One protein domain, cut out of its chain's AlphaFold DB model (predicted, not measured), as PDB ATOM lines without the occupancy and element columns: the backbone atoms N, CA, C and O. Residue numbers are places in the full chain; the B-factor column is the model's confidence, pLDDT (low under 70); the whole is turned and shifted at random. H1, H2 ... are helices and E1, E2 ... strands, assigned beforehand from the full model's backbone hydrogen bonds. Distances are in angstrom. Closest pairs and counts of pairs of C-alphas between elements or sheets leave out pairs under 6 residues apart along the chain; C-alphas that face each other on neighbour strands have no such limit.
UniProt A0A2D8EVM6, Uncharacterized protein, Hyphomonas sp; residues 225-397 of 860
ATOM      1  N   ALA A 225     -17.129   7.726 -18.835       75.06
ATOM      2  CA  ALA A 225     -16.570   6.936 -17.744       75.06
ATOM      3  C   ALA A 225     -15.911   7.817 -16.671       75.06
ATOM      4  O   ALA A 225     -16.210   7.672 -15.484       75.06
ATOM      5  N   ALA A 226     -15.065   8.776 -17.053       76.69
ATOM      6  CA  ALA A 226     -14.422   9.677 -16.101       76.69
ATOM      7  C   ALA A 226     -15.421  10.634 -15.425       76.69
ATOM      8  O   ALA A 226     -15.360  10.835 -14.212       76.69
ATOM      9  N   GLY A 227     -16.403  11.157 -16.165       80.00
ATOM     10  CA  GLY A 227     -17.501  11.962 -15.624       80.00
ATOM     11  C   GLY A 227     -18.382  11.183 -14.638       80.00
ATOM     12  O   GLY A 227     -18.724  11.696 -13.565       80.00
ATOM     13  N   ARG A 228     -18.694   9.914 -14.945       84.38
ATOM     14  CA  ARG A 228     -19.365   8.992 -14.013       84.38
ATOM     15  C   ARG A 228     -18.514   8.758 -12.770       84.38
ATOM     16  O   ARG A 228     -19.013   8.964 -11.672       84.38
ATOM     17  N   ASN A 229     -17.227   8.448 -12.917       84.25
ATOM     18  CA  ASN A 229     -16.312   8.249 -11.789       84.25
ATOM     19  C   ASN A 229     -16.197   9.480 -10.884       84.25
ATOM     20  O   ASN A 229     -16.232   9.341  -9.662       84.25
ATOM     21  N   LYS A 230     -16.126  10.691 -11.452       82.75
ATOM     22  CA  LYS A 230     -16.162  11.941 -10.677       82.75
ATOM     23  C   LYS A 230     -17.453  12.032  -9.860       82.75
ATOM     24  O   LYS A 230     -17.402  12.270  -8.658       82.75
ATOM     25  N   THR A 231     -18.592  11.747 -10.491       84.88
ATOM     26  CA  THR A 231     -19.905  11.709  -9.826       84.88
ATOM     27  C   THR A 231     -19.946  10.655  -8.715       84.88
ATOM     28  O   THR A 231     -20.418  10.936  -7.615       84.88
ATOM     29  N   TYR A 232     -19.418   9.456  -8.962       89.44
ATOM     30  CA  TYR A 232     -19.353   8.371  -7.984       89.44
ATOM     31  C   TYR A 232     -18.492   8.751  -6.784       89.44
ATOM     32  O   TYR A 232     -18.935   8.590  -5.650       89.44
ATOM     33  N   ASN A 233     -17.314   9.331  -7.007       87.06
ATOM     34  CA  ASN A 233     -16.441   9.805  -5.935       87.06
ATOM     35  C   ASN A 233     -17.115  10.892  -5.089       87.06
ATOM     36  O   ASN A 233     -17.069  10.813  -3.863       87.06
ATOM     37  N   SER A 234     -17.817  11.845  -5.708       84.75
ATOM     38  CA  SER A 234     -18.600  12.845  -4.971       84.75
ATOM     39  C   SER A 234     -19.715  12.214  -4.134       84.75
ATOM     40  O   SER A 234     -19.900  12.590  -2.979       84.75
ATOM     41  N   LEU A 235     -20.443  11.231  -4.672       85.81
ATOM     42  CA  LEU A 235     -21.486  10.528  -3.918       85.81
ATOM     43  C   LEU A 235     -20.905   9.736  -2.736       85.81
ATOM     44  O   LEU A 235     -21.501   9.740  -1.658       85.81
ATOM     45  N   LYS A 236     -19.749   9.086  -2.920       89.62
ATOM     46  CA  LYS A 236     -19.046   8.352  -1.858       89.62
ATOM     47  C   LYS A 236     -18.557   9.294  -0.761       89.62
ATOM     48  O   LYS A 236     -18.746   8.979   0.407       89.62
ATOM     49  N   GLN A 237     -18.045  10.473  -1.121       85.69
ATOM     50  CA  GLN A 237     -17.657  11.501  -0.150       85.69
ATOM     51  C   GLN A 237     -18.862  12.007   0.664       85.69
ATOM     52  O   GLN A 237     -18.812  12.124   1.883       85.69
ATOM     53  N   ILE A 238     -20.004  12.249   0.015       83.31
ATOM     54  CA  ILE A 238     -21.229  12.654   0.726       83.31
ATOM     55  C   ILE A 238     -21.683  11.560   1.711       83.31
ATOM     56  O   ILE A 238     -22.204  11.865   2.790       83.31
ATOM     57  N   ALA A 239     -21.505  10.288   1.344       84.31
ATOM     58  CA  ALA A 239     -21.817   9.158   2.209       84.31
ATOM     59  C   ALA A 239     -20.825   9.013   3.378       84.31
ATOM     60  O   ALA A 239     -21.281   8.772   4.498       84.31
ATOM     61  N   SER A 240     -19.518   9.206   3.146       84.06
ATOM     62  CA  SER A 240     -18.477   9.168   4.187       84.06
ATOM     63  C   SER A 240     -18.660  10.252   5.239       84.06
ATOM     64  O   SER A 240     -18.460   9.997   6.424       84.06
ATOM     65  N   ASP A 241     -19.132  11.432   4.834       81.75
ATOM     66  CA  ASP A 241     -19.341  12.586   5.718       81.75
ATOM     67  C   ASP A 241     -20.550  12.409   6.673       81.75
ATOM     68  O   ASP A 241     -21.001  13.353   7.323       81.75
ATOM     69  N   GLY A 242     -21.111  11.195   6.770       66.12
ATOM     70  CA  GLY A 242     -22.112  10.815   7.771       66.12
ATOM     71  C   GLY A 242     -23.542  11.259   7.455       66.12
ATOM     72  O   GLY A 242     -24.416  11.186   8.317       66.12
ATOM     73  N   SER A 243     -23.817  11.714   6.227       58.50
ATOM     74  CA  SER A 243     -25.143  12.230   5.856       58.50
ATOM     75  C   SER A 243     -26.195  11.143   5.575       58.50
ATOM     76  O   SER A 243     -27.391  11.433   5.620       58.50
ATOM     77  N   MET A 244     -25.777   9.899   5.298       60.03
ATOM     78  CA  MET A 244     -26.683   8.822   4.854       60.03
ATOM     79  C   MET A 244     -26.726   7.572   5.750       60.03
ATOM     80  O   MET A 244     -27.662   6.784   5.618       60.03
ATOM     81  N   TYR A 245     -25.766   7.386   6.660       62.62
ATOM     82  CA  TYR A 245     -25.668   6.206   7.534       62.62
ATOM     83  C   TYR A 245     -25.600   6.599   9.016       62.62
ATOM     84  O   TYR A 245     -25.618   7.783   9.341       62.62
ATOM     85  N   VAL A 246     -25.645   5.601   9.909       62.00
ATOM     86  CA  VAL A 246     -25.789   5.752  11.370       62.00
ATOM     87  C   VAL A 246     -24.975   6.950  11.893       62.00
ATOM     88  O   VAL A 246     -23.753   6.950  11.749       62.00
ATOM     89  N   PRO A 247     -25.620   7.968  12.499       60.12
ATOM     90  CA  PRO A 247     -24.919   9.153  12.977       60.12
ATOM     91  C   PRO A 247     -23.793   8.782  13.953       60.12
ATOM     92  O   PRO A 247     -24.065   8.217  15.013       60.12
ATOM     93  N   GLY A 248     -22.548   9.127  13.608       66.56
ATOM     94  CA  GLY A 248     -21.374   8.970  14.478       66.56
ATOM     95  C   GLY A 248     -20.345   7.912  14.064       66.56
ATOM     96  O   GLY A 248     -19.343   7.782  14.763       66.56
ATOM     97  N   GLU A 249     -20.547   7.186  12.961       73.94
ATOM     98  CA  GLU A 249     -19.535   6.288  12.387       73.94
ATOM     99  C   GLU A 249     -18.974   6.916  11.098       73.94
ATOM    100  O   GLU A 249     -19.597   6.839  10.040       73.94
ATOM    101  N   GLU A 250     -17.832   7.607  11.201       74.62
ATOM    102  CA  GLU A 250     -17.085   8.068  10.023       74.62
ATOM    103  C   GLU A 250     -16.529   6.843   9.292       74.62
ATOM    104  O   GLU A 250     -15.804   6.037   9.876       74.62
ATOM    105  N   ARG A 251     -16.890   6.704   8.018       83.38
ATOM    106  CA  ARG A 251     -16.423   5.638   7.130       83.38
ATOM    107  C   ARG A 251     -15.630   6.251   6.001       83.38
ATOM    108  O   ARG A 251     -16.002   7.316   5.516       83.38
ATOM    109  N   ALA A 252     -14.556   5.605   5.572       88.00
ATOM    110  CA  ALA A 252     -13.758   6.133   4.474       88.00
ATOM    111  C   ALA A 252     -14.520   6.002   3.128       88.00
ATOM    112  O   ALA A 252     -15.317   5.074   2.963       88.00
ATOM    113  N   PRO A 253     -14.349   6.928   2.158       86.44
ATOM    114  CA  PRO A 253     -15.069   6.882   0.878       86.44
ATOM    115  C   PRO A 253     -14.892   5.577   0.085       86.44
ATOM    116  O   PRO A 253     -15.780   5.196  -0.672       86.44
ATOM    117  N   ASP A 254     -13.758   4.897   0.241       90.06
ATOM    118  CA  ASP A 254     -13.418   3.604  -0.367       90.06
ATOM    119  C   ASP A 254     -14.164   2.411   0.254       90.06
ATOM    120  O   ASP A 254     -14.242   1.349  -0.361       90.06
ATOM    121  N   GLU A 255     -14.815   2.589   1.407       91.44
ATOM    122  CA  GLU A 255     -15.742   1.598   1.973       91.44
ATOM    123  C   GLU A 255     -17.097   1.562   1.245       91.44
ATOM    124  O   GLU A 255     -17.973   0.749   1.569       91.44
ATOM    125  N   PHE A 256     -17.288   2.431   0.252       92.94
ATOM    126  CA  PHE A 256     -18.492   2.529  -0.557       92.94
ATOM    127  C   PHE A 256     -18.197   2.293  -2.039       92.94
ATOM    128  O   PHE A 256     -17.136   2.616  -2.561       92.94
ATOM    129  N   THR A 257     -19.195   1.766  -2.734       94.75
ATOM    130  CA  THR A 257     -19.248   1.662  -4.191       94.75
ATOM    131  C   THR A 257     -20.608   2.133  -4.696       94.75
ATOM    132  O   THR A 257     -21.467   2.562  -3.916       94.75
ATOM    133  N   VAL A 258     -20.816   2.081  -6.007       92.75
ATOM    134  CA  VAL A 258     -22.032   2.555  -6.658       92.75
ATOM    135  C   VAL A 258     -22.679   1.438  -7.464       92.75
ATOM    136  O   VAL A 258     -22.061   0.849  -8.341       92.75
ATOM    137  N   ILE A 259     -23.960   1.185  -7.201       92.44
ATOM    138  CA  ILE A 259     -24.810   0.305  -8.012       92.44
ATOM    139  C   ILE A 259     -25.867   1.124  -8.763       92.44
ATOM    140  O   ILE A 259     -26.158   2.275  -8.428       92.44
ATOM    141  N   SER A 260     -26.473   0.516  -9.773       90.06
ATOM    142  CA  SER A 260     -27.537   1.102 -10.581       90.06
ATOM    143  C   SER A 260     -28.820   1.340  -9.783       90.06
ATOM    144  O   SER A 260     -29.234   0.558  -8.928       90.06
ATOM    145  N   GLY A 261     -29.521   2.412 -10.126       84.88
ATOM    146  CA  GLY A 261     -30.807   2.812  -9.574       84.88
ATOM    147  C   GLY A 261     -31.960   1.913 -10.000       84.88
ATOM    148  O   GLY A 261     -33.003   1.896  -9.337       84.88
ATOM    149  N   THR A 262     -31.774   1.125 -11.063       81.81
ATOM    150  CA  THR A 262     -32.734   0.101 -11.512       81.81
ATOM    151  C   THR A 262     -33.065  -0.891 -10.397       81.81
ATOM    152  O   THR A 262     -34.182  -1.394 -10.313       81.81
ATOM    153  N   VAL A 263     -32.141  -1.071  -9.453       82.31
ATOM    154  CA  VAL A 263     -32.264  -1.951  -8.288       82.31
ATOM    155  C   VAL A 263     -33.423  -1.554  -7.360       82.31
ATOM    156  O   VAL A 263     -33.946  -2.407  -6.648       82.31
ATOM    157  N   ARG A 264     -33.875  -0.291  -7.360       79.25
ATOM    158  CA  ARG A 264     -34.978   0.183  -6.497       79.25
ATOM    159  C   ARG A 264     -36.392  -0.058  -7.043       79.25
ATOM    160  O   ARG A 264     -37.331   0.365  -6.381       79.25
ATOM    161  N   GLY A 265     -36.553  -0.708  -8.198       61.66
ATOM    162  CA  GLY A 265     -37.868  -1.093  -8.732       61.66
ATOM    163  C   GLY A 265     -38.852   0.075  -8.846       61.66
ATOM    164  O   GLY A 265     -39.835   0.168  -8.116       61.66
ATOM    165  N   GLY A 266     -38.539   1.029  -9.726       56.44
ATOM    166  CA  GLY A 266     -39.358   2.231  -9.923       56.44
ATOM    167  C   GLY A 266     -38.616   3.426 -10.513       56.44
ATOM    168  O   GLY A 266     -39.251   4.378 -10.965       56.44
ATOM    169  N   SER A 267     -37.282   3.386 -10.559       54.06
ATOM    170  CA  SER A 267     -36.521   4.374 -11.317       54.06
ATOM    171  C   SER A 267     -36.365   3.898 -12.763       54.06
ATOM    172  O   SER A 267     -35.685   2.919 -13.048       54.06
ATOM    173  N   SER A 268     -37.054   4.568 -13.688       47.56
ATOM    174  CA  SER A 268     -36.971   4.294 -15.130       47.56
ATOM    175  C   SER A 268     -35.683   4.820 -15.766       47.56
ATOM    176  O   SER A 268     -35.476   4.640 -16.965       47.56
ATOM    177  N   LYS A 269     -34.831   5.492 -14.983       51.47
ATOM    178  CA  LYS A 269     -33.568   6.048 -15.453       51.47
ATOM    179  C   LYS A 269     -32.412   5.166 -14.976       51.47
ATOM    180  O   LYS A 269     -32.106   5.203 -13.783       51.47
ATOM    181  N   PRO A 270     -31.752   4.420 -15.881       53.06
ATOM    182  CA  PRO A 270     -30.572   3.613 -15.554       53.06
ATOM    183  C   PRO A 270     -29.387   4.451 -15.052       53.06
ATOM    184  O   PRO A 270     -28.418   3.901 -14.553       53.06
ATOM    185  N   GLU A 271     -29.487   5.775 -15.158       60.84
ATOM    186  CA  GLU A 271     -28.488   6.781 -14.793       60.84
ATOM    187  C   GLU A 271     -28.430   7.074 -13.285       60.84
ATOM    188  O   GLU A 271     -27.478   7.682 -12.802       60.84
ATOM    189  N   ASN A 272     -29.453   6.674 -12.523       80.38
ATOM    190  CA  ASN A 272     -29.472   6.935 -11.090       80.38
ATOM    191  C   ASN A 272     -28.439   6.043 -10.396       80.38
ATOM    192  O   ASN A 272     -28.529   4.828 -10.469       80.38
ATOM    193  N   ALA A 273     -27.479   6.635  -9.697       86.25
ATOM    194  CA  ALA A 273     -26.509   5.928  -8.870       86.25
ATOM    195  C   ALA A 273     -27.052   5.721  -7.446       86.25
ATOM    196  O   ALA A 273     -27.644   6.630  -6.861       86.25
ATOM    197  N   ILE A 274     -26.840   4.539  -6.869       88.88
ATOM    198  CA  ILE A 274     -27.115   4.244  -5.459       88.88
ATOM    199  C   ILE A 274     -25.794   3.903  -4.777       88.88
ATOM    200  O   ILE A 274     -25.094   2.994  -5.217       88.88
ATOM    201  N   ILE A 275     -25.496   4.590  -3.675       90.31
ATOM    202  CA  ILE A 275     -24.374   4.227  -2.807       90.31
ATOM    203  C   ILE A 275     -24.640   2.879  -2.142       90.31
ATOM    204  O   ILE A 275     -25.719   2.642  -1.590       90.31
ATOM    205  N   PHE A 276     -23.641   2.006  -2.191       91.06
ATOM    206  CA  PHE A 276     -23.692   0.661  -1.653       91.06
ATOM    207  C   PHE A 276     -22.424   0.371  -0.835       91.06
ATOM    208  O   PHE A 276     -21.328   0.655  -1.313       91.06
ATOM    209  N   PRO A 277     -22.527  -0.165   0.392       92.12
ATOM    210  CA  PRO A 277     -21.348  -0.455   1.202       92.12
ATOM    211  C   PRO A 277     -20.572  -1.643   0.621       92.12
ATOM    212  O   PRO A 277     -21.144  -2.714   0.413       92.12
ATOM    213  N   VAL A 278     -19.263  -1.488   0.422       93.75
ATOM    214  CA  VAL A 278     -18.373  -2.566  -0.051       93.75
ATOM    215  C   VAL A 278     -18.365  -3.731   0.940       93.75
ATOM    216  O   VAL A 278     -18.362  -4.887   0.527       93.75
ATOM    217  N   GLY A 279     -18.483  -3.452   2.243       92.06
ATOM    218  CA  GLY A 279     -18.594  -4.484   3.280       92.06
ATOM    219  C   GLY A 279     -19.739  -5.480   3.054       92.06
ATOM    220  O   GLY A 279     -19.584  -6.657   3.367       92.06
ATOM    221  N   ALA A 280     -20.841  -5.067   2.412       92.56
ATOM    222  CA  ALA A 280     -21.939  -5.979   2.091       92.56
ATOM    223  C   ALA A 280     -21.554  -7.028   1.031       92.56
ATOM    224  O   ALA A 280     -22.156  -8.100   0.994       92.56
ATOM    225  N   PHE A 281     -20.553  -6.767   0.186       94.88
ATOM    226  CA  PHE A 281     -19.988  -7.791  -0.693       94.88
ATOM    227  C   PHE A 281     -19.230  -8.840   0.121       94.88
ATOM    228  O   PHE A 281     -19.538 -10.030   0.019       94.88
ATOM    229  N   THR A 282     -18.334  -8.405   1.002       93.00
ATOM    230  CA  THR A 282     -17.552  -9.300   1.862       93.00
ATOM    231  C   THR A 282     -18.441 -10.146   2.777       93.00
ATOM    232  O   THR A 282     -18.239 -11.353   2.880       93.00
ATOM    233  N   GLU A 283     -19.483  -9.553   3.373       94.88
ATOM    234  CA  GLU A 283     -20.477 -10.255   4.207       94.88
ATOM    235  C   GLU A 283     -21.243 -11.360   3.457       94.88
ATOM    236  O   GLU A 283     -21.807 -12.253   4.087       94.88
ATOM    237  N   ASN A 284     -21.269 -11.318   2.120       95.75
ATOM    238  CA  ASN A 284     -21.961 -12.288   1.267       95.75
ATOM    239  C   ASN A 284     -21.003 -13.228   0.505       95.75
ATOM    240  O   ASN A 284     -21.418 -13.884  -0.459       95.75
ATOM    241  N   ASP A 285     -19.748 -13.334   0.955       96.12
ATOM    242  CA  ASP A 285     -18.659 -14.115   0.344       96.12
ATOM    243  C   ASP A 285     -18.290 -13.664  -1.080       96.12
ATOM    244  O   ASP A 285     -17.888 -14.473  -1.924       96.12
ATOM    245  N   ILE A 286     -18.463 -12.378  -1.382       97.50
ATOM    246  CA  ILE A 286     -18.103 -11.799  -2.675       97.50
ATOM    247  C   ILE A 286     -16.696 -11.227  -2.557       97.50
ATOM    248  O   ILE A 286     -16.425 -10.355  -1.737       97.50
ATOM    249  N   ASP A 287     -15.799 -11.736  -3.391       96.25
ATOM    250  CA  ASP A 287     -14.401 -11.323  -3.416       96.25
ATOM    251  C   ASP A 287     -14.248 -10.057  -4.257       96.25
ATOM    252  O   ASP A 287     -14.354 -10.093  -5.489       96.25
ATOM    253  N   VAL A 288     -14.071  -8.937  -3.559       96.38
ATOM    254  CA  VAL A 288     -13.983  -7.594  -4.141       96.38
ATOM    255  C   VAL A 288     -12.719  -7.438  -4.984       96.38
ATOM    256  O   VAL A 288     -12.789  -6.818  -6.043       96.38
ATOM    257  N   ASP A 289     -11.608  -8.069  -4.596       95.75
ATOM    258  CA  ASP A 289     -10.354  -8.021  -5.357       95.75
ATOM    259  C   ASP A 289     -10.520  -8.705  -6.716       95.75
ATOM    260  O   ASP A 289     -10.068  -8.206  -7.749       95.75
ATOM    261  N   ILE A 290     -11.241  -9.831  -6.752       96.19
ATOM    262  CA  ILE A 290     -11.584 -10.505  -8.007       96.19
ATOM    263  C   ILE A 290     -12.487  -9.633  -8.878       96.19
ATOM    264  O   ILE A 290     -12.248  -9.543 -10.080       96.19
ATOM    265  N   LEU A 291     -13.497  -8.971  -8.306       96.12
ATOM    266  CA  LEU A 291     -14.340  -8.039  -9.064       96.12
ATOM    267  C   LEU A 291     -13.535  -6.839  -9.592       96.12
ATOM    268  O   LEU A 291     -13.754  -6.421 -10.728       96.12
ATOM    269  N   GLY A 292     -12.570  -6.334  -8.818       95.62
ATOM    270  CA  GLY A 292     -11.612  -5.317  -9.254       95.62
ATOM    271  C   GLY A 292     -10.808  -5.776 -10.468       95.62
ATOM    272  O   GLY A 292     -10.763  -5.084 -11.480       95.62
ATOM    273  N   ARG A 293     -10.282  -7.004 -10.438       95.12
ATOM    274  CA  ARG A 293      -9.571  -7.591 -11.585       95.12
ATOM    275  C   ARG A 293     -10.469  -7.799 -12.805       95.12
ATOM    276  O   ARG A 293      -9.999  -7.665 -13.934       95.12
ATOM    277  N   VAL A 294     -11.750  -8.132 -12.612       95.19
ATOM    278  CA  VAL A 294     -12.715  -8.202 -13.726       95.19
ATOM    279  C   VAL A 294     -12.893  -6.815 -14.339       95.19
ATOM    280  O   VAL A 294     -12.771  -6.684 -15.558       95.19
ATOM    281  N   ALA A 295     -13.088  -5.781 -13.517       93.56
ATOM    282  CA  ALA A 295     -13.184  -4.400 -13.982       93.56
ATOM    283  C   ALA A 295     -11.941  -3.985 -14.789       93.56
ATOM    284  O   ALA A 295     -12.069  -3.521 -15.924       93.56
ATOM    285  N   GLU A 296     -10.741  -4.259 -14.269       90.44
ATOM    286  CA  GLU A 296      -9.466  -3.988 -14.945       90.44
ATOM    287  C   GLU A 296      -9.346  -4.720 -16.285       90.44
ATOM    288  O   GLU A 296      -8.949  -4.120 -17.285       90.44
ATOM    289  N   SER A 297      -9.745  -5.996 -16.347       89.19
ATOM    290  CA  SER A 297      -9.727  -6.775 -17.594       89.19
ATOM    291  C   SER A 297     -10.638  -6.187 -18.678       89.19
ATOM    292  O   SER A 297     -10.375  -6.339 -19.872       89.19
ATOM    293  N   GLN A 298     -11.674  -5.454 -18.263       88.50
ATOM    294  CA  GLN A 298     -12.606  -4.745 -19.135       88.50
ATOM    295  C   GLN A 298     -12.212  -3.274 -19.358       88.50
ATOM    296  O   GLN A 298     -12.936  -2.550 -20.040       88.50
ATOM    297  N   GLY A 299     -11.076  -2.824 -18.816       84.62
ATOM    298  CA  GLY A 299     -10.618  -1.436 -18.906       84.62
ATOM    299  C   GLY A 299     -11.516  -0.444 -18.162       84.62
ATOM    300  O   GLY A 299     -11.600   0.711 -18.570       84.62
ATOM    301  N   ARG A 300     -12.214  -0.888 -17.111       87.06
ATOM    302  CA  ARG A 300     -13.127  -0.076 -16.296       87.06
ATOM    303  C   ARG A 300     -12.586   0.101 -14.883       87.06
ATOM    304  O   ARG A 300     -11.839  -0.733 -14.377       87.06
ATOM    305  N   THR A 301     -13.006   1.175 -14.220       90.31
ATOM    306  CA  THR A 301     -12.844   1.296 -12.766       90.31
ATOM    307  C   THR A 301     -13.800   0.338 -12.058       90.31
ATOM    308  O   THR A 301     -14.828  -0.053 -12.615       90.31
ATOM    309  N   PHE A 302     -13.485  -0.019 -10.812       94.06
ATOM    310  CA  PHE A 302     -14.340  -0.888 -10.002       94.06
ATOM    311  C   PHE A 302     -15.780  -0.356  -9.890       94.06
ATOM    312  O   PHE A 302     -16.721  -1.101 -10.139       94.06
ATOM    313  N   ASP A 303     -15.961   0.937  -9.603       93.56
ATOM    314  CA  ASP A 303     -17.295   1.538  -9.467       93.56
ATOM    315  C   ASP A 303     -18.082   1.563 -10.783       93.56
ATOM    316  O   ASP A 303     -19.269   1.242 -10.793       93.56
ATOM    317  N   ASP A 304     -17.433   1.904 -11.904       90.25
ATOM    318  CA  ASP A 304     -18.075   1.895 -13.224       90.25
ATOM    319  C   ASP A 304     -18.498   0.475 -13.617       90.25
ATOM    320  O   ASP A 304     -19.620   0.254 -14.079       90.25
ATOM    321  N   TYR A 305     -17.638  -0.509 -13.346       94.19
ATOM    322  CA  TYR A 305     -17.962  -1.914 -13.535       94.19
ATOM    323  C   TYR A 305     -19.150  -2.357 -12.673       94.19
ATOM    324  O   TYR A 305     -20.115  -2.905 -13.207       94.19
ATOM    325  N   VAL A 306     -19.115  -2.112 -11.360       95.38
ATOM    326  CA  VAL A 306     -20.180  -2.522 -10.431       95.38
ATOM    327  C   VAL A 306     -21.507  -1.862 -10.807       95.38
ATOM    328  O   VAL A 306     -22.547  -2.527 -10.847       95.38
ATOM    329  N   PHE A 307     -21.482  -0.583 -11.175       93.31
ATOM    330  CA  PHE A 307     -22.658   0.125 -11.651       93.31
ATOM    331  C   PHE A 307     -23.256  -0.547 -12.893       93.31
ATOM    332  O   PHE A 307     -24.427  -0.932 -12.865       93.31
ATOM    333  N   HIS A 308     -22.468  -0.763 -13.949       90.06
ATOM    334  CA  HIS A 308     -22.959  -1.363 -15.192       90.06
ATOM    335  C   HIS A 308     -23.368  -2.830 -15.028       90.06
ATOM    336  O   HIS A 308     -24.449  -3.219 -15.465       90.06
ATOM    337  N   ALA A 309     -22.568  -3.642 -14.337       93.38
ATOM    338  CA  ALA A 309     -22.900  -5.039 -14.077       93.38
ATOM    339  C   ALA A 309     -24.204  -5.165 -13.275       93.38
ATOM    340  O   ALA A 309     -25.020  -6.043 -13.560       93.38
ATOM    341  N   SER A 310     -24.462  -4.247 -12.336       93.50
ATOM    342  CA  SER A 310     -25.700  -4.254 -11.553       93.50
ATOM    343  C   SER A 310     -26.970  -3.967 -12.365       93.50
ATOM    344  O   SER A 310     -28.048  -4.386 -11.952       93.50
ATOM    345  N   GLN A 311     -26.861  -3.330 -13.539       89.31
ATOM    346  CA  GLN A 311     -27.997  -3.108 -14.449       89.31
ATOM    347  C   GLN A 311     -28.546  -4.421 -15.020       89.31
ATOM    348  O   GLN A 311     -29.725  -4.500 -15.364       89.31
ATOM    349  N   ASN A 312     -27.710  -5.463 -15.079       87.25
ATOM    350  CA  ASN A 312     -28.084  -6.780 -15.592       87.25
ATOM    351  C   ASN A 312     -28.841  -7.633 -14.567       87.25
ATOM    352  O   ASN A 312     -29.386  -8.689 -14.911       87.25
ATOM    353  N   PHE A 313     -28.879  -7.199 -13.309       85.75
ATOM    354  CA  PHE A 313     -29.617  -7.868 -12.252       85.75
ATOM    355  C   PHE A 313     -30.959  -7.164 -12.058       85.75
ATOM    356  O   PHE A 313     -31.057  -5.942 -12.140       85.75
ATOM    357  N   GLY A 314     -32.018  -7.962 -11.896       75.38
ATOM    358  CA  GLY A 314     -33.380  -7.452 -11.758       75.38
ATOM    359  C   GLY A 314     -33.566  -6.565 -10.524       75.38
ATOM    360  O   GLY A 314     -32.629  -6.237  -9.800       75.38
ATOM    361  N   GLU A 315     -34.813  -6.187 -10.262       79.12
ATOM    362  CA  GLU A 315     -35.139  -5.330  -9.125       79.12
ATOM    363  C   GLU A 315     -34.766  -5.999  -7.786       79.12
ATOM    364  O   GLU A 315     -35.050  -7.176  -7.553       79.12
ATOM    365  N   GLY A 316     -34.154  -5.224  -6.886       87.31
ATOM    366  CA  GLY A 316     -33.818  -5.630  -5.524       87.31
ATOM    367  C   GLY A 316     -32.325  -5.860  -5.270       87.31
ATOM    368  O   GLY A 316     -31.623  -6.535  -6.018       87.31
ATOM    369  N   GLN A 317     -31.840  -5.347  -4.135       90.38
ATOM    370  CA  GLN A 317     -30.438  -5.483  -3.714       90.38
ATOM    371  C   GLN A 317     -30.004  -6.948  -3.561       90.38
ATOM    372  O   GLN A 317     -28.876  -7.292  -3.898       90.38
ATOM    373  N   ALA A 318     -30.905  -7.830  -3.117       92.31
ATOM    374  CA  ALA A 318     -30.614  -9.256  -2.983       92.31
ATOM    375  C   ALA A 318     -30.267  -9.918  -4.330       92.31
ATOM    376  O   ALA A 318     -29.370 -10.756  -4.384       92.31
ATOM    377  N   ALA A 319     -30.930  -9.515  -5.420       91.69
ATOM    378  CA  ALA A 319     -30.645 -10.036  -6.757       91.69
ATOM    379  C   ALA A 319     -29.270  -9.576  -7.259       91.69
ATOM    380  O   ALA A 319     -28.537 -10.365  -7.850       91.69
ATOM    381  N   VAL A 320     -28.900  -8.326  -6.970       93.06
ATOM    382  CA  VAL A 320     -27.577  -7.768  -7.285       93.06
ATOM    383  C   VAL A 320     -26.479  -8.512  -6.533       93.06
ATOM    384  O   VAL A 320     -25.500  -8.934  -7.142       93.06
ATOM    385  N   ILE A 321     -26.657  -8.731  -5.228       95.69
ATOM    386  CA  ILE A 321     -25.694  -9.458  -4.390       95.69
ATOM    387  C   ILE A 321     -25.535 -10.904  -4.861       95.69
ATOM    388  O   ILE A 321     -24.414 -11.363  -5.065       95.69
ATOM    389  N   ALA A 322     -26.639 -11.608  -5.119       95.50
ATOM    390  CA  ALA A 322     -26.584 -12.953  -5.687       95.50
ATOM    391  C   ALA A 322     -25.867 -12.965  -7.052       95.50
ATOM    392  O   ALA A 322     -25.022 -13.822  -7.305       95.50
ATOM    393  N   GLY A 323     -26.152 -11.977  -7.906       95.75
ATOM    394  CA  GLY A 323     -25.488 -11.781  -9.193       95.75
ATOM    395  C   GLY A 323     -23.973 -11.629  -9.063       95.75
ATOM    396  O   GLY A 323     -23.226 -12.395  -9.671       95.75
ATOM    397  N   PHE A 324     -23.507 -10.708  -8.217       97.56
ATOM    398  CA  PHE A 324     -22.076 -10.503  -7.972       97.56
ATOM    399  C   PHE A 324     -21.400 -11.698  -7.298       97.56
ATOM    400  O   PHE A 324     -20.242 -11.979  -7.604       97.56
ATOM    401  N   LYS A 325     -22.112 -12.459  -6.460       97.62
ATOM    402  CA  LYS A 325     -21.604 -13.731  -5.926       97.62
ATOM    403  C   LYS A 325     -21.322 -14.733  -7.042       97.62
ATOM    404  O   LYS A 325     -20.276 -15.382  -7.031       97.62
ATOM    405  N   HIS A 326     -22.205 -14.842  -8.032       97.62
ATOM    406  CA  HIS A 326     -21.950 -15.690  -9.194       97.62
ATOM    407  C   HIS A 326     -20.811 -15.157 -10.070       97.62
ATOM    408  O   HIS A 326     -19.935 -15.939 -10.427       97.62
ATOM    409  N   ILE A 327     -20.775 -13.851 -10.359       97.62
ATOM    410  CA  ILE A 327     -19.675 -13.220 -11.114       97.62
ATOM    411  C   ILE A 327     -18.333 -13.522 -10.443       97.62
ATOM    412  O   ILE A 327     -17.421 -14.005 -11.105       97.62
ATOM    413  N   SER A 328     -18.220 -13.277  -9.135       97.56
ATOM    414  CA  SER A 328     -16.985 -13.481  -8.374       97.56
ATOM    415  C   SER A 328     -16.522 -14.941  -8.428       97.56
ATOM    416  O   SER A 328     -15.358 -15.210  -8.713       97.56
ATOM    417  N   ASN A 329     -17.433 -15.901  -8.245       97.44
ATOM    418  CA  ASN A 329     -17.100 -17.326  -8.310       97.44
ATOM    419  C   ASN A 329     -16.708 -17.795  -9.715       97.44
ATOM    420  O   ASN A 329     -15.767 -18.574  -9.848       97.44
ATOM    421  N   ILE A 330     -17.402 -17.314 -10.751       97.38
ATOM    422  CA  ILE A 330     -17.027 -17.592 -12.139       97.38
ATOM    423  C   ILE A 330     -15.631 -17.021 -12.393       97.38
ATOM    424  O   ILE A 330     -14.726 -17.759 -12.771       97.38
ATOM    425  N   ALA A 331     -15.420 -15.736 -12.114       96.69
ATOM    426  CA  ALA A 331     -14.154 -15.062 -12.370       96.69
ATOM    427  C   ALA A 331     -12.968 -15.728 -11.655       96.69
ATOM    428  O   ALA A 331     -11.915 -15.899 -12.265       96.69
ATOM    429  N   LYS A 332     -13.150 -16.199 -10.413       95.06
ATOM    430  CA  LYS A 332     -12.126 -16.958  -9.670       95.06
ATOM    431  C   LYS A 332     -11.583 -18.163 -10.437       95.06
ATOM    432  O   LYS A 332     -10.380 -18.391 -10.388       95.06
ATOM    433  N   GLY A 333     -12.440 -18.922 -11.121       93.69
ATOM    434  CA  GLY A 333     -12.005 -20.086 -11.899       93.69
ATOM    435  C   GLY A 333     -11.605 -19.775 -13.342       93.69
ATOM    436  O   GLY A 333     -10.984 -20.615 -13.977       93.69
ATOM    437  N   MET A 334     -11.922 -18.581 -13.851       95.25
ATOM    438  CA  MET A 334     -11.589 -18.172 -15.224       95.25
ATOM    439  C   MET A 334     -10.271 -17.394 -15.336       95.25
ATOM    440  O   MET A 334      -9.740 -17.238 -16.436       95.25
ATOM    441  N   PHE A 335      -9.731 -16.879 -14.228       92.75
ATOM    442  CA  PHE A 335      -8.482 -16.123 -14.244       92.75
ATOM    443  C   PHE A 335      -7.249 -17.027 -14.379       92.75
ATOM    444  O   PHE A 335      -6.909 -17.772 -13.461       92.75
ATOM    445  N   VAL A 336      -6.484 -16.844 -15.457       86.56
ATOM    446  CA  VAL A 336      -5.177 -17.480 -15.679       86.56
ATOM    447  C   VAL A 336      -4.141 -16.394 -15.968       86.56
ATOM    448  O   VAL A 336      -4.300 -15.579 -16.873       86.56
ATOM    449  N   GLY A 337      -3.076 -16.327 -15.161       81.19
ATOM    450  CA  GLY A 337      -1.984 -15.364 -15.375       81.19
ATOM    451  C   GLY A 337      -2.420 -13.891 -15.380       81.19
ATOM    452  O   GLY A 337      -1.849 -13.085 -16.109       81.19
ATOM    453  N   GLY A 338      -3.456 -13.537 -14.611       80.31
ATOM    454  CA  GLY A 338      -3.974 -12.165 -14.543       80.31
ATOM    455  C   GLY A 338      -5.023 -11.814 -15.602       80.31
ATOM    456  O   GLY A 338      -5.593 -10.732 -15.525       80.31
ATOM    457  N   LYS A 339      -5.325 -12.710 -16.549       84.88
ATOM    458  CA  LYS A 339      -6.307 -12.479 -17.620       84.88
ATOM    459  C   LYS A 339      -7.454 -13.478 -17.556       84.88
ATOM    460  O   LYS A 339      -7.292 -14.581 -17.041       84.88
ATOM    461  N   MET A 340      -8.604 -13.065 -18.073       91.12
ATOM    462  CA  MET A 340      -9.760 -13.937 -18.240       91.12
ATOM    463  C   MET A 340      -9.538 -14.841 -19.446       91.12
ATOM    464  O   MET A 340      -9.245 -14.343 -20.532       91.12
ATOM    465  N   ASP A 341      -9.662 -16.148 -19.248       92.31
ATOM    466  CA  ASP A 341      -9.443 -17.148 -20.291       92.31
ATOM    467  C   ASP A 341     -10.703 -17.995 -20.486       92.31
ATOM    468  O   ASP A 341     -11.032 -18.846 -19.656       92.31
ATOM    469  N   PHE A 342     -11.393 -17.734 -21.596       92.25
ATOM    470  CA  PHE A 342     -12.588 -18.449 -22.052       92.25
ATOM    471  C   PHE A 342     -12.290 -19.474 -23.156       92.25
ATOM    472  O   PHE A 342     -13.220 -20.074 -23.692       92.25
ATOM    473  N   ASP A 343     -11.016 -19.676 -23.496       89.25
ATOM    474  CA  ASP A 343     -10.586 -20.567 -24.575       89.25
ATOM    475  C   ASP A 343     -10.025 -21.891 -24.030       89.25
ATOM    476  O   ASP A 343     -10.107 -22.926 -24.698       89.25
ATOM    477  N   SER A 344      -9.480 -21.887 -22.808       92.44
ATOM    478  CA  SER A 344      -8.994 -23.097 -22.139       92.44
ATOM    479  C   SER A 344     -10.116 -24.104 -21.878       92.44
ATOM    480  O   SER A 344     -11.145 -23.791 -21.273       92.44
ATOM    481  N   VAL A 345      -9.881 -25.358 -22.281       88.38
ATOM    482  CA  VAL A 345     -10.811 -26.474 -22.056       88.38
ATOM    483  C   VAL A 345     -11.093 -26.663 -20.565       88.38
ATOM    484  O   VAL A 345     -12.249 -26.843 -20.198       88.38
ATOM    485  N   ASP A 346     -10.077 -26.569 -19.705       91.56
ATOM    486  CA  ASP A 346     -10.242 -26.760 -18.259       91.56
ATOM    487  C   ASP A 346     -11.133 -25.667 -17.647       91.56
ATOM    488  O   ASP A 346     -12.025 -25.955 -16.846       91.56
ATOM    489  N   ASN A 347     -10.959 -24.418 -18.091       94.31
ATOM    490  CA  ASN A 347     -11.783 -23.294 -17.650       94.31
ATOM    491  C   ASN A 347     -13.220 -23.410 -18.169       94.31
ATOM    492  O   ASN A 347     -14.170 -23.140 -17.437       94.31
ATOM    493  N   LEU A 348     -13.402 -23.859 -19.413       91.50
ATOM    494  CA  LEU A 348     -14.721 -24.118 -19.988       91.50
ATOM    495  C   LEU A 348     -15.448 -25.252 -19.256       91.50
ATOM    496  O   LEU A 348     -16.641 -25.130 -18.990       91.50
ATOM    497  N   VAL A 349     -14.743 -26.321 -18.870       90.31
ATOM    498  CA  VAL A 349     -15.300 -27.402 -18.040       90.31
ATOM    499  C   VAL A 349     -15.683 -26.877 -16.655       90.31
ATOM    500  O   VAL A 349     -16.778 -27.181 -16.174       90.31
ATOM    501  N   PHE A 350     -14.832 -26.058 -16.025       95.50
ATOM    502  CA  PHE A 350     -15.152 -25.394 -14.760       95.50
ATOM    503  C   PHE A 350     -16.410 -24.525 -14.883       95.50
ATOM    504  O   PHE A 350     -17.335 -24.668 -14.079       95.50
ATOM    505  N   LEU A 351     -16.464 -23.659 -15.898       96.06
ATOM    506  CA  LEU A 351     -17.586 -22.765 -16.144       96.06
ATOM    507  C   LEU A 351     -18.866 -23.567 -16.385       96.06
ATOM    508  O   LEU A 351     -19.866 -23.306 -15.727       96.06
ATOM    509  N   GLY A 352     -18.832 -24.580 -17.253       91.50
ATOM    510  CA  GLY A 352     -19.986 -25.430 -17.545       91.50
ATOM    511  C   GLY A 352     -20.523 -26.124 -16.294       91.50
ATOM    512  O   GLY A 352     -21.713 -26.029 -16.002       91.50
ATOM    513  N   ASN A 353     -19.635 -26.719 -15.494       93.69
ATOM    514  CA  ASN A 353     -19.974 -27.330 -14.207       93.69
ATOM    515  C   ASN A 353     -20.594 -26.318 -13.227       93.69
ATOM    516  O   ASN A 353     -21.545 -26.636 -12.512       93.69
ATOM    517  N   TYR A 354     -20.059 -25.094 -13.172       96.50
ATOM    518  CA  TYR A 354     -20.587 -24.048 -12.301       96.50
ATOM    519  C   TYR A 354     -21.983 -23.592 -12.740       96.50
ATOM    520  O   TYR A 354     -22.875 -23.484 -11.895       96.50
ATOM    521  N   LEU A 355     -22.178 -23.346 -14.039       94.44
ATOM    522  CA  LEU A 355     -23.451 -22.913 -14.616       94.44
ATOM    523  C   LEU A 355     -24.549 -23.958 -14.386       94.44
ATOM    524  O   LEU A 355     -25.604 -23.599 -13.869       94.44
ATOM    525  N   ASP A 356     -24.274 -25.228 -14.698       89.25
ATOM    526  CA  ASP A 356     -25.212 -26.348 -14.534       89.25
ATOM    527  C   ASP A 356     -25.657 -26.523 -13.073       89.25
ATOM    528  O   ASP A 356     -26.847 -26.626 -12.784       89.25
ATOM    529  N   LYS A 357     -24.713 -26.475 -12.123       93.62
ATOM    530  CA  LYS A 357     -25.010 -26.740 -10.705       93.62
ATOM    531  C   LYS A 357     -25.640 -25.578  -9.952       93.62
ATOM    532  O   LYS A 357     -26.331 -25.814  -8.965       93.62
ATOM    533  N   ASN A 358     -25.340 -24.337 -10.337       95.75
ATOM    534  CA  ASN A 358     -25.659 -23.170  -9.507       95.75
ATOM    535  C   ASN A 358     -26.681 -22.223 -10.139       95.75
ATOM    536  O   ASN A 358     -27.202 -21.362  -9.432       95.75
ATOM    537  N   ILE A 359     -26.936 -22.312 -11.450       93.44
ATOM    538  CA  ILE A 359     -27.753 -21.329 -12.170       93.44
ATOM    539  C   ILE A 359     -28.721 -22.051 -13.111       93.44
ATOM    540  O   ILE A 359     -28.386 -22.368 -14.246       93.44
ATOM    541  N   GLU A 360     -29.964 -22.235 -12.673       87.31
ATOM    542  CA  GLU A 360     -30.987 -22.939 -13.465       87.31
ATOM    543  C   GLU A 360     -31.455 -22.149 -14.698       87.31
ATOM    544  O   GLU A 360     -31.845 -22.731 -15.706       87.31
ATOM    545  N   ASN A 361     -31.462 -20.813 -14.627       85.94
ATOM    546  CA  ASN A 361     -32.037 -19.968 -15.674       85.94
ATOM    547  C   ASN A 361     -31.009 -19.664 -16.785       85.94
ATOM    548  O   ASN A 361     -30.068 -18.902 -16.537       85.94
ATOM    549  N   PRO A 362     -31.213 -20.120 -18.039       82.81
ATOM    550  CA  PRO A 362     -30.238 -19.919 -19.116       82.81
ATOM    551  C   PRO A 362     -30.008 -18.447 -19.480       82.81
ATOM    552  O   PRO A 362     -28.900 -18.062 -19.848       82.81
ATOM    553  N   SER A 363     -31.028 -17.596 -19.358       84.62
ATOM    554  CA  SER A 363     -30.885 -16.155 -19.598       84.62
ATOM    555  C   SER A 363     -30.047 -15.489 -18.507       84.62
ATOM    556  O   SER A 363     -29.322 -14.534 -18.777       84.62
ATOM    557  N   GLN A 364     -30.120 -15.990 -17.272       89.94
ATOM    558  CA  GLN A 364     -29.254 -15.531 -16.188       89.94
ATOM    559  C   GLN A 364     -27.804 -15.970 -16.410       89.94
ATOM    560  O   GLN A 364     -26.911 -15.153 -16.206       89.94
ATOM    561  N   GLN A 365     -27.567 -17.199 -16.884       92.88
ATOM    562  CA  GLN A 365     -26.225 -17.671 -17.248       92.88
ATOM    563  C   GLN A 365     -25.562 -16.736 -18.273       92.88
ATOM    564  O   GLN A 365     -24.443 -16.285 -18.055       92.88
ATOM    565  N   VAL A 366     -26.278 -16.369 -19.347       90.75
ATOM    566  CA  VAL A 366     -25.760 -15.450 -20.383       90.75
ATOM    567  C   VAL A 366     -25.425 -14.076 -19.804       90.75
ATOM    568  O   VAL A 366     -24.349 -13.550 -20.070       90.75
ATOM    569  N   ARG A 367     -26.303 -13.502 -18.968       91.88
ATOM    570  CA  ARG A 367     -26.038 -12.203 -18.321       91.88
ATOM    571  C   ARG A 367     -24.813 -12.238 -17.411       91.88
ATOM    572  O   ARG A 367     -24.045 -11.283 -17.399       91.88
ATOM    573  N   LEU A 368     -24.629 -13.329 -16.667       95.44
ATOM    574  CA  LEU A 368     -23.473 -13.510 -15.790       95.44
ATOM    575  C   LEU A 368     -22.176 -13.641 -16.586       95.44
ATOM    576  O   LEU A 368     -21.195 -12.995 -16.239       95.44
ATOM    577  N   ILE A 369     -22.180 -14.413 -17.674       95.62
ATOM    578  CA  ILE A 369     -21.011 -14.534 -18.553       95.62
ATOM    579  C   ILE A 369     -20.690 -13.193 -19.203       95.62
ATOM    580  O   ILE A 369     -19.538 -12.791 -19.168       95.62
ATOM    581  N   ASN A 370     -21.688 -12.470 -19.720       93.94
ATOM    582  CA  ASN A 370     -21.484 -11.142 -20.303       93.94
ATOM    583  C   ASN A 370     -20.860 -10.175 -19.276       93.94
ATOM    584  O   ASN A 370     -19.835  -9.556 -19.543       93.94
ATOM    585  N   ALA A 371     -21.389 -10.137 -18.048       94.44
ATOM    586  CA  ALA A 371     -20.833  -9.301 -16.983       94.44
ATOM    587  C   ALA A 371     -19.374  -9.646 -16.628       94.44
ATOM    588  O   ALA A 371     -18.648  -8.798 -16.115       94.44
ATOM    589  N   VAL A 372     -18.936 -10.876 -16.882       95.44
ATOM    590  CA  VAL A 372     -17.571 -11.336 -16.619       95.44
ATOM    591  C   VAL A 372     -16.660 -11.101 -17.837       95.44
ATOM    592  O   VAL A 372     -15.545 -10.606 -17.685       95.44
ATOM    593  N   GLN A 373     -17.131 -11.428 -19.039       93.06
ATOM    594  CA  GLN A 373     -16.394 -11.355 -20.304       93.06
ATOM    595  C   GLN A 373     -16.199  -9.915 -20.792       93.06
ATOM    596  O   GLN A 373     -15.155  -9.592 -21.356       93.06
ATOM    597  N   GLY A 374     -17.172  -9.045 -20.524       89.00
ATOM    598  CA  GLY A 374     -17.180  -7.664 -20.979       89.00
ATOM    599  C   GLY A 374     -17.607  -7.521 -22.436       89.00
ATOM    600  O   GLY A 374     -18.130  -8.443 -23.057       89.00
ATOM    601  N   THR A 375     -17.387  -6.320 -22.969       90.06
ATOM    602  CA  THR A 375     -17.834  -5.950 -24.315       90.06
ATOM    603  C   THR A 375     -16.865  -6.390 -25.412       90.06
ATOM    604  O   THR A 375     -15.651  -6.425 -25.194       90.06
ATOM    605  N   VAL A 376     -17.398  -6.651 -26.608       90.31
ATOM    606  CA  VAL A 376     -16.658  -6.932 -27.847       90.31
ATOM    607  C   VAL A 376     -15.811  -5.755 -28.321       90.31
ATOM    608  O   VAL A 376     -14.891  -5.958 -29.110       90.31
ATOM    609  N   LEU A 377     -16.102  -4.539 -27.849       88.38
ATOM    610  CA  LEU A 377     -15.305  -3.365 -28.177       88.38
ATOM    611  C   LEU A 377     -13.887  -3.502 -27.622       88.38
ATOM    612  O   LEU A 377     -13.675  -3.780 -26.435       88.38
ATOM    613  N   THR A 378     -12.909  -3.214 -28.472       84.56
ATOM    614  CA  THR A 378     -11.516  -3.060 -28.053       84.56
ATOM    615  C   THR A 378     -11.367  -1.878 -27.092       84.56
ATOM    616  O   THR A 378     -12.207  -0.977 -27.041       84.56
ATOM    617  N   SER A 379     -10.269  -1.828 -26.332       74.94
ATOM    618  CA  SER A 379     -10.023  -0.714 -25.404       74.94
ATOM    619  C   SER A 379     -10.018   0.657 -26.093       74.94
ATOM    620  O   SER A 379     -10.518   1.614 -25.512       74.94
ATOM    621  N   SER A 380      -9.516   0.755 -27.329       72.75
ATOM    622  CA  SER A 380      -9.533   1.998 -28.114       72.75
ATOM    623  C   SER A 380     -10.936   2.397 -28.567       72.75
ATOM    624  O   SER A 380     -11.285   3.571 -28.505       72.75
ATOM    625  N   GLU A 381     -11.753   1.434 -28.997       83.06
ATOM    626  CA  GLU A 381     -13.126   1.699 -29.438       83.06
ATOM    627  C   GLU A 381     -14.010   2.087 -28.255       83.06
ATOM    628  O   GLU A 381     -14.745   3.068 -28.333       83.06
ATOM    629  N   ARG A 382     -13.872   1.385 -27.120       81.06
ATOM    630  CA  ARG A 382     -14.508   1.772 -25.854       81.06
ATOM    631  C   ARG A 382     -14.149   3.194 -25.472       81.06
ATOM    632  O   ARG A 382     -15.037   4.002 -25.248       81.06
ATOM    633  N   PHE A 383     -12.858   3.507 -25.463       74.44
ATOM    634  CA  PHE A 383     -12.385   4.847 -25.158       74.44
ATOM    635  C   PHE A 383     -12.972   5.895 -26.112       74.44
ATOM    636  O   PHE A 383     -13.318   6.992 -25.674       74.44
ATOM    637  N   ALA A 384     -13.124   5.578 -27.401       73.94
ATOM    638  CA  ALA A 384     -13.746   6.476 -28.366       73.94
ATOM    639  C   ALA A 384     -15.242   6.692 -28.095       73.94
ATOM    640  O   ALA A 384     -15.714   7.827 -28.195       73.94
ATOM    641  N   VAL A 385     -15.973   5.641 -27.705       80.75
ATOM    642  CA  VAL A 385     -17.374   5.748 -27.262       80.75
ATOM    643  C   VAL A 385     -17.475   6.569 -25.979       80.75
ATOM    644  O   VAL A 385     -18.234   7.537 -25.917       80.75
ATOM    645  N   ASP A 386     -16.682   6.223 -24.968       73.62
ATOM    646  CA  ASP A 386     -16.698   6.886 -23.670       73.62
ATOM    647  C   ASP A 386     -16.288   8.355 -23.810       73.62
ATOM    648  O   ASP A 386     -16.936   9.222 -23.243       73.62
ATOM    649  N   SER A 387     -15.292   8.688 -24.629       68.19
ATOM    650  CA  SER A 387     -14.884  10.079 -24.889       68.19
ATOM    651  C   SER A 387     -15.887  10.879 -25.734       68.19
ATOM    652  O   SER A 387     -15.690  12.078 -25.951       68.19
ATOM    653  N   GLY A 388     -16.954  10.234 -26.221       69.12
ATOM    654  CA  GLY A 388     -17.959  10.835 -27.096       69.12
ATOM    655  C   GLY A 388     -17.437  11.153 -28.496       69.12
ATOM    656  O   GLY A 388     -18.054  11.950 -29.201       69.12
ATOM    657  N   PHE A 389     -16.301  10.569 -28.893       69.94
ATOM    658  CA  PHE A 389     -15.791  10.692 -30.255       69.94
ATOM    659  C   PHE A 389     -16.682   9.932 -31.220       69.94
ATOM    660  O   PHE A 389     -16.967  10.430 -32.304       69.94
ATOM    661  N   HIS A 390     -17.097   8.734 -30.815       77.38
ATOM    662  CA  HIS A 390     -17.936   7.851 -31.603       77.38
ATOM    663  C   HIS A 390     -19.215   7.530 -30.829       77.38
ATOM    664  O   HIS A 390     -19.220   7.471 -29.596       77.38
ATOM    665  N   SER A 391     -20.313   7.297 -31.539       84.38
ATOM    666  CA  SER A 391     -21.495   6.701 -30.913       84.38
ATOM    667  C   SER A 391     -21.318   5.185 -30.810       84.38
ATOM    668  O   SER A 391     -20.677   4.570 -31.658       84.38
ATOM    669  N   ILE A 392     -21.918   4.545 -29.803       84.88
ATOM    670  CA  ILE A 392     -21.875   3.074 -29.698       84.88
ATOM    671  C   ILE A 392     -22.475   2.385 -30.939       84.88
ATOM    672  O   ILE A 392     -22.055   1.291 -31.311       84.88
ATOM    673  N   ASP A 393     -23.416   3.054 -31.613       86.56
ATOM    674  CA  ASP A 393     -24.059   2.575 -32.836       86.56
ATOM    675  C   ASP A 393     -23.124   2.587 -34.058       86.56
ATOM    676  O   ASP A 393     -23.398   1.881 -35.026       86.56
ATOM    677  N   GLU A 394     -22.014   3.331 -34.036       87.19
ATOM    678  CA  GLU A 394     -21.014   3.305 -35.118       87.19
ATOM    679  C   GLU A 394     -20.196   2.007 -35.120       87.19
ATOM    680  O   GLU A 394     -19.707   1.596 -36.167       87.19
ATOM    681  N   TYR A 395     -20.124   1.309 -33.983       90.56
ATOM    682  CA  TYR A 395     -19.495  -0.016 -33.858       90.56
ATOM    683  C   TYR A 395     -20.466  -1.173 -34.098       90.56
ATOM    684  O   TYR A 395     -20.192  -2.347 -33.825       90.56
ATOM    685  N   LYS A 396     -21.648  -0.846 -34.611       92.38
ATOM    686  CA  LYS A 396     -22.614  -1.827 -35.054       92.38
ATOM    687  C   LYS A 396     -22.079  -2.607 -36.248       92.38
ATOM    688  O   LYS A 396     -21.562  -2.039 -37.206       92.38
ATOM    689  N   GLN A 397     -22.307  -3.913 -36.245       91.94
ATOM    690  CA  GLN A 397     -21.987  -4.745 -37.395       91.94
ATOM    691  C   GLN A 397     -23.175  -4.825 -38.354       91.94
ATOM    692  O   GLN A 397     -24.251  -5.320 -38.009       91.94
TER     693      GLN A 397
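What this domain is: This is residues 225 to 397 of the 860 residues of an uncharacterized protein of Hyphomonas sp (UniProt A0A2D8EVM6). A mostly helical domain is built round H5, with a two-strand ribbon, E1 and E2, packed on it on one side and the long helix H6 with its neighbours H4, H7 and H8 on the other. H1 covers the ribbon at one end of the body, H7 lies at the other end, and the short helices H9 and H10 form a small outlying group off the side, near where H1 begins. The printed part has 173 residues with ten named helices and two named strands, in the order H1 E1 H2 E2 H3 H4 H5 H6 H7 H8 H9 H10; the sheet, in the order E1 - E2, is antiparallel. The whole is compact, with a radius of gyration of the C-alphas of 16.7 A and spans of 52 by 40 by 34 A.

How they stand to each other: H1, residues 225 to 240, comes near the sheet of E1, residues 256 to 260, and E2, residues 273 to 277; its closest C-alphas to E1 are Lys 236 and Phe 256, 6.0 A apart. E1 and E2 are antiparallel, with N 257 and O 276 at 2.8 A and N 274 and O 259 at 2.8 A, within hydrogen-bond range. Between them along the chain comes H2, residues 261 to 264. H3, residues 279 to 282, is close to but not clearly touching H4, residues 288 to 297; the closest C-alphas, Phe 281 and Val 288, are 6.9 A apart. H5, residues 302 to 311, touches H4 about perpendicular at 90 degrees, closest at C-alphas Gly 292 and Phe 302, 5.3 A. Residues 225 to 232 of H1 alone touch H5, about perpendicular at 84 degrees, with C-alphas 229 and 304 closest at 6.7 A. The closest C-alphas of E1 and H5, Ile 259 and Phe 307, are 4.2 A apart. H6, residues 317 to 334, is the hub and touches four helices. With residues 317 to 320 alone it only just touches H2, with 3 pairs of C-alphas within 8 A, Val 263 and Gln 317 closest at 6.1 A. With residues 327 to 332 alone it touches H4, the same way at a steep tilt of 68 degrees, only just short of about perpendicular; Leu 291 and Ser 328 are closest, C-alphas 6.1 A apart. H7, residues 345 to 358, forms a helical hairpin with H6, opposite ways at a shallow tilt of 25 degrees, closest at C-alphas 334 and 347, 5.7 A. H8, residues 362 to 373, touches H6 the same way at a steep tilt of 62 degrees, closest at C-alphas 327 and 368, 6.0 A. H9, residues 379 to 386, is close to but not clearly touching H10, residues 392 to 395, with C-alphas 385 and 392 closest at 5.8 A. Every O i to N i+4 pair is within hydrogen-bond range in H1, H4, H5, H7, H8 and H9, and 13 of 14 are in H6; H2, H3 and H10 are too short for such a pair.

Where its parts are: H1 begins at C-alpha 225, (-16.570, 6.936, -17.744), and is 22.1 A long. E1 measures 13.6 A and E2 13.0 A. H4 is 14.1 A and H5 14.5 A long. H6, the longest helix, runs 25.5 A from C-alpha 317 at (-30.438, -5.483, -3.714). H7 is 19.7 A, H8 16.3 A and H9 10.3 A long. H10 ends at C-alpha 395, (-19.495, -0.016, -33.858).

The domain as a whole: The two C-alphas farthest apart, those of Gly 248 and Gln 397, are 53.7 A from each other. The printed part has no cut. The link from H1 to E1, residues 241 to 255, is long. Residues 335 to 336 pair with residues 339 to 340, antiparallel, between H6 and H7. The mean pLDDT of the printed part is 86.5; residues 242 to 248, 265 to 271 and 387 to 389 are under 70.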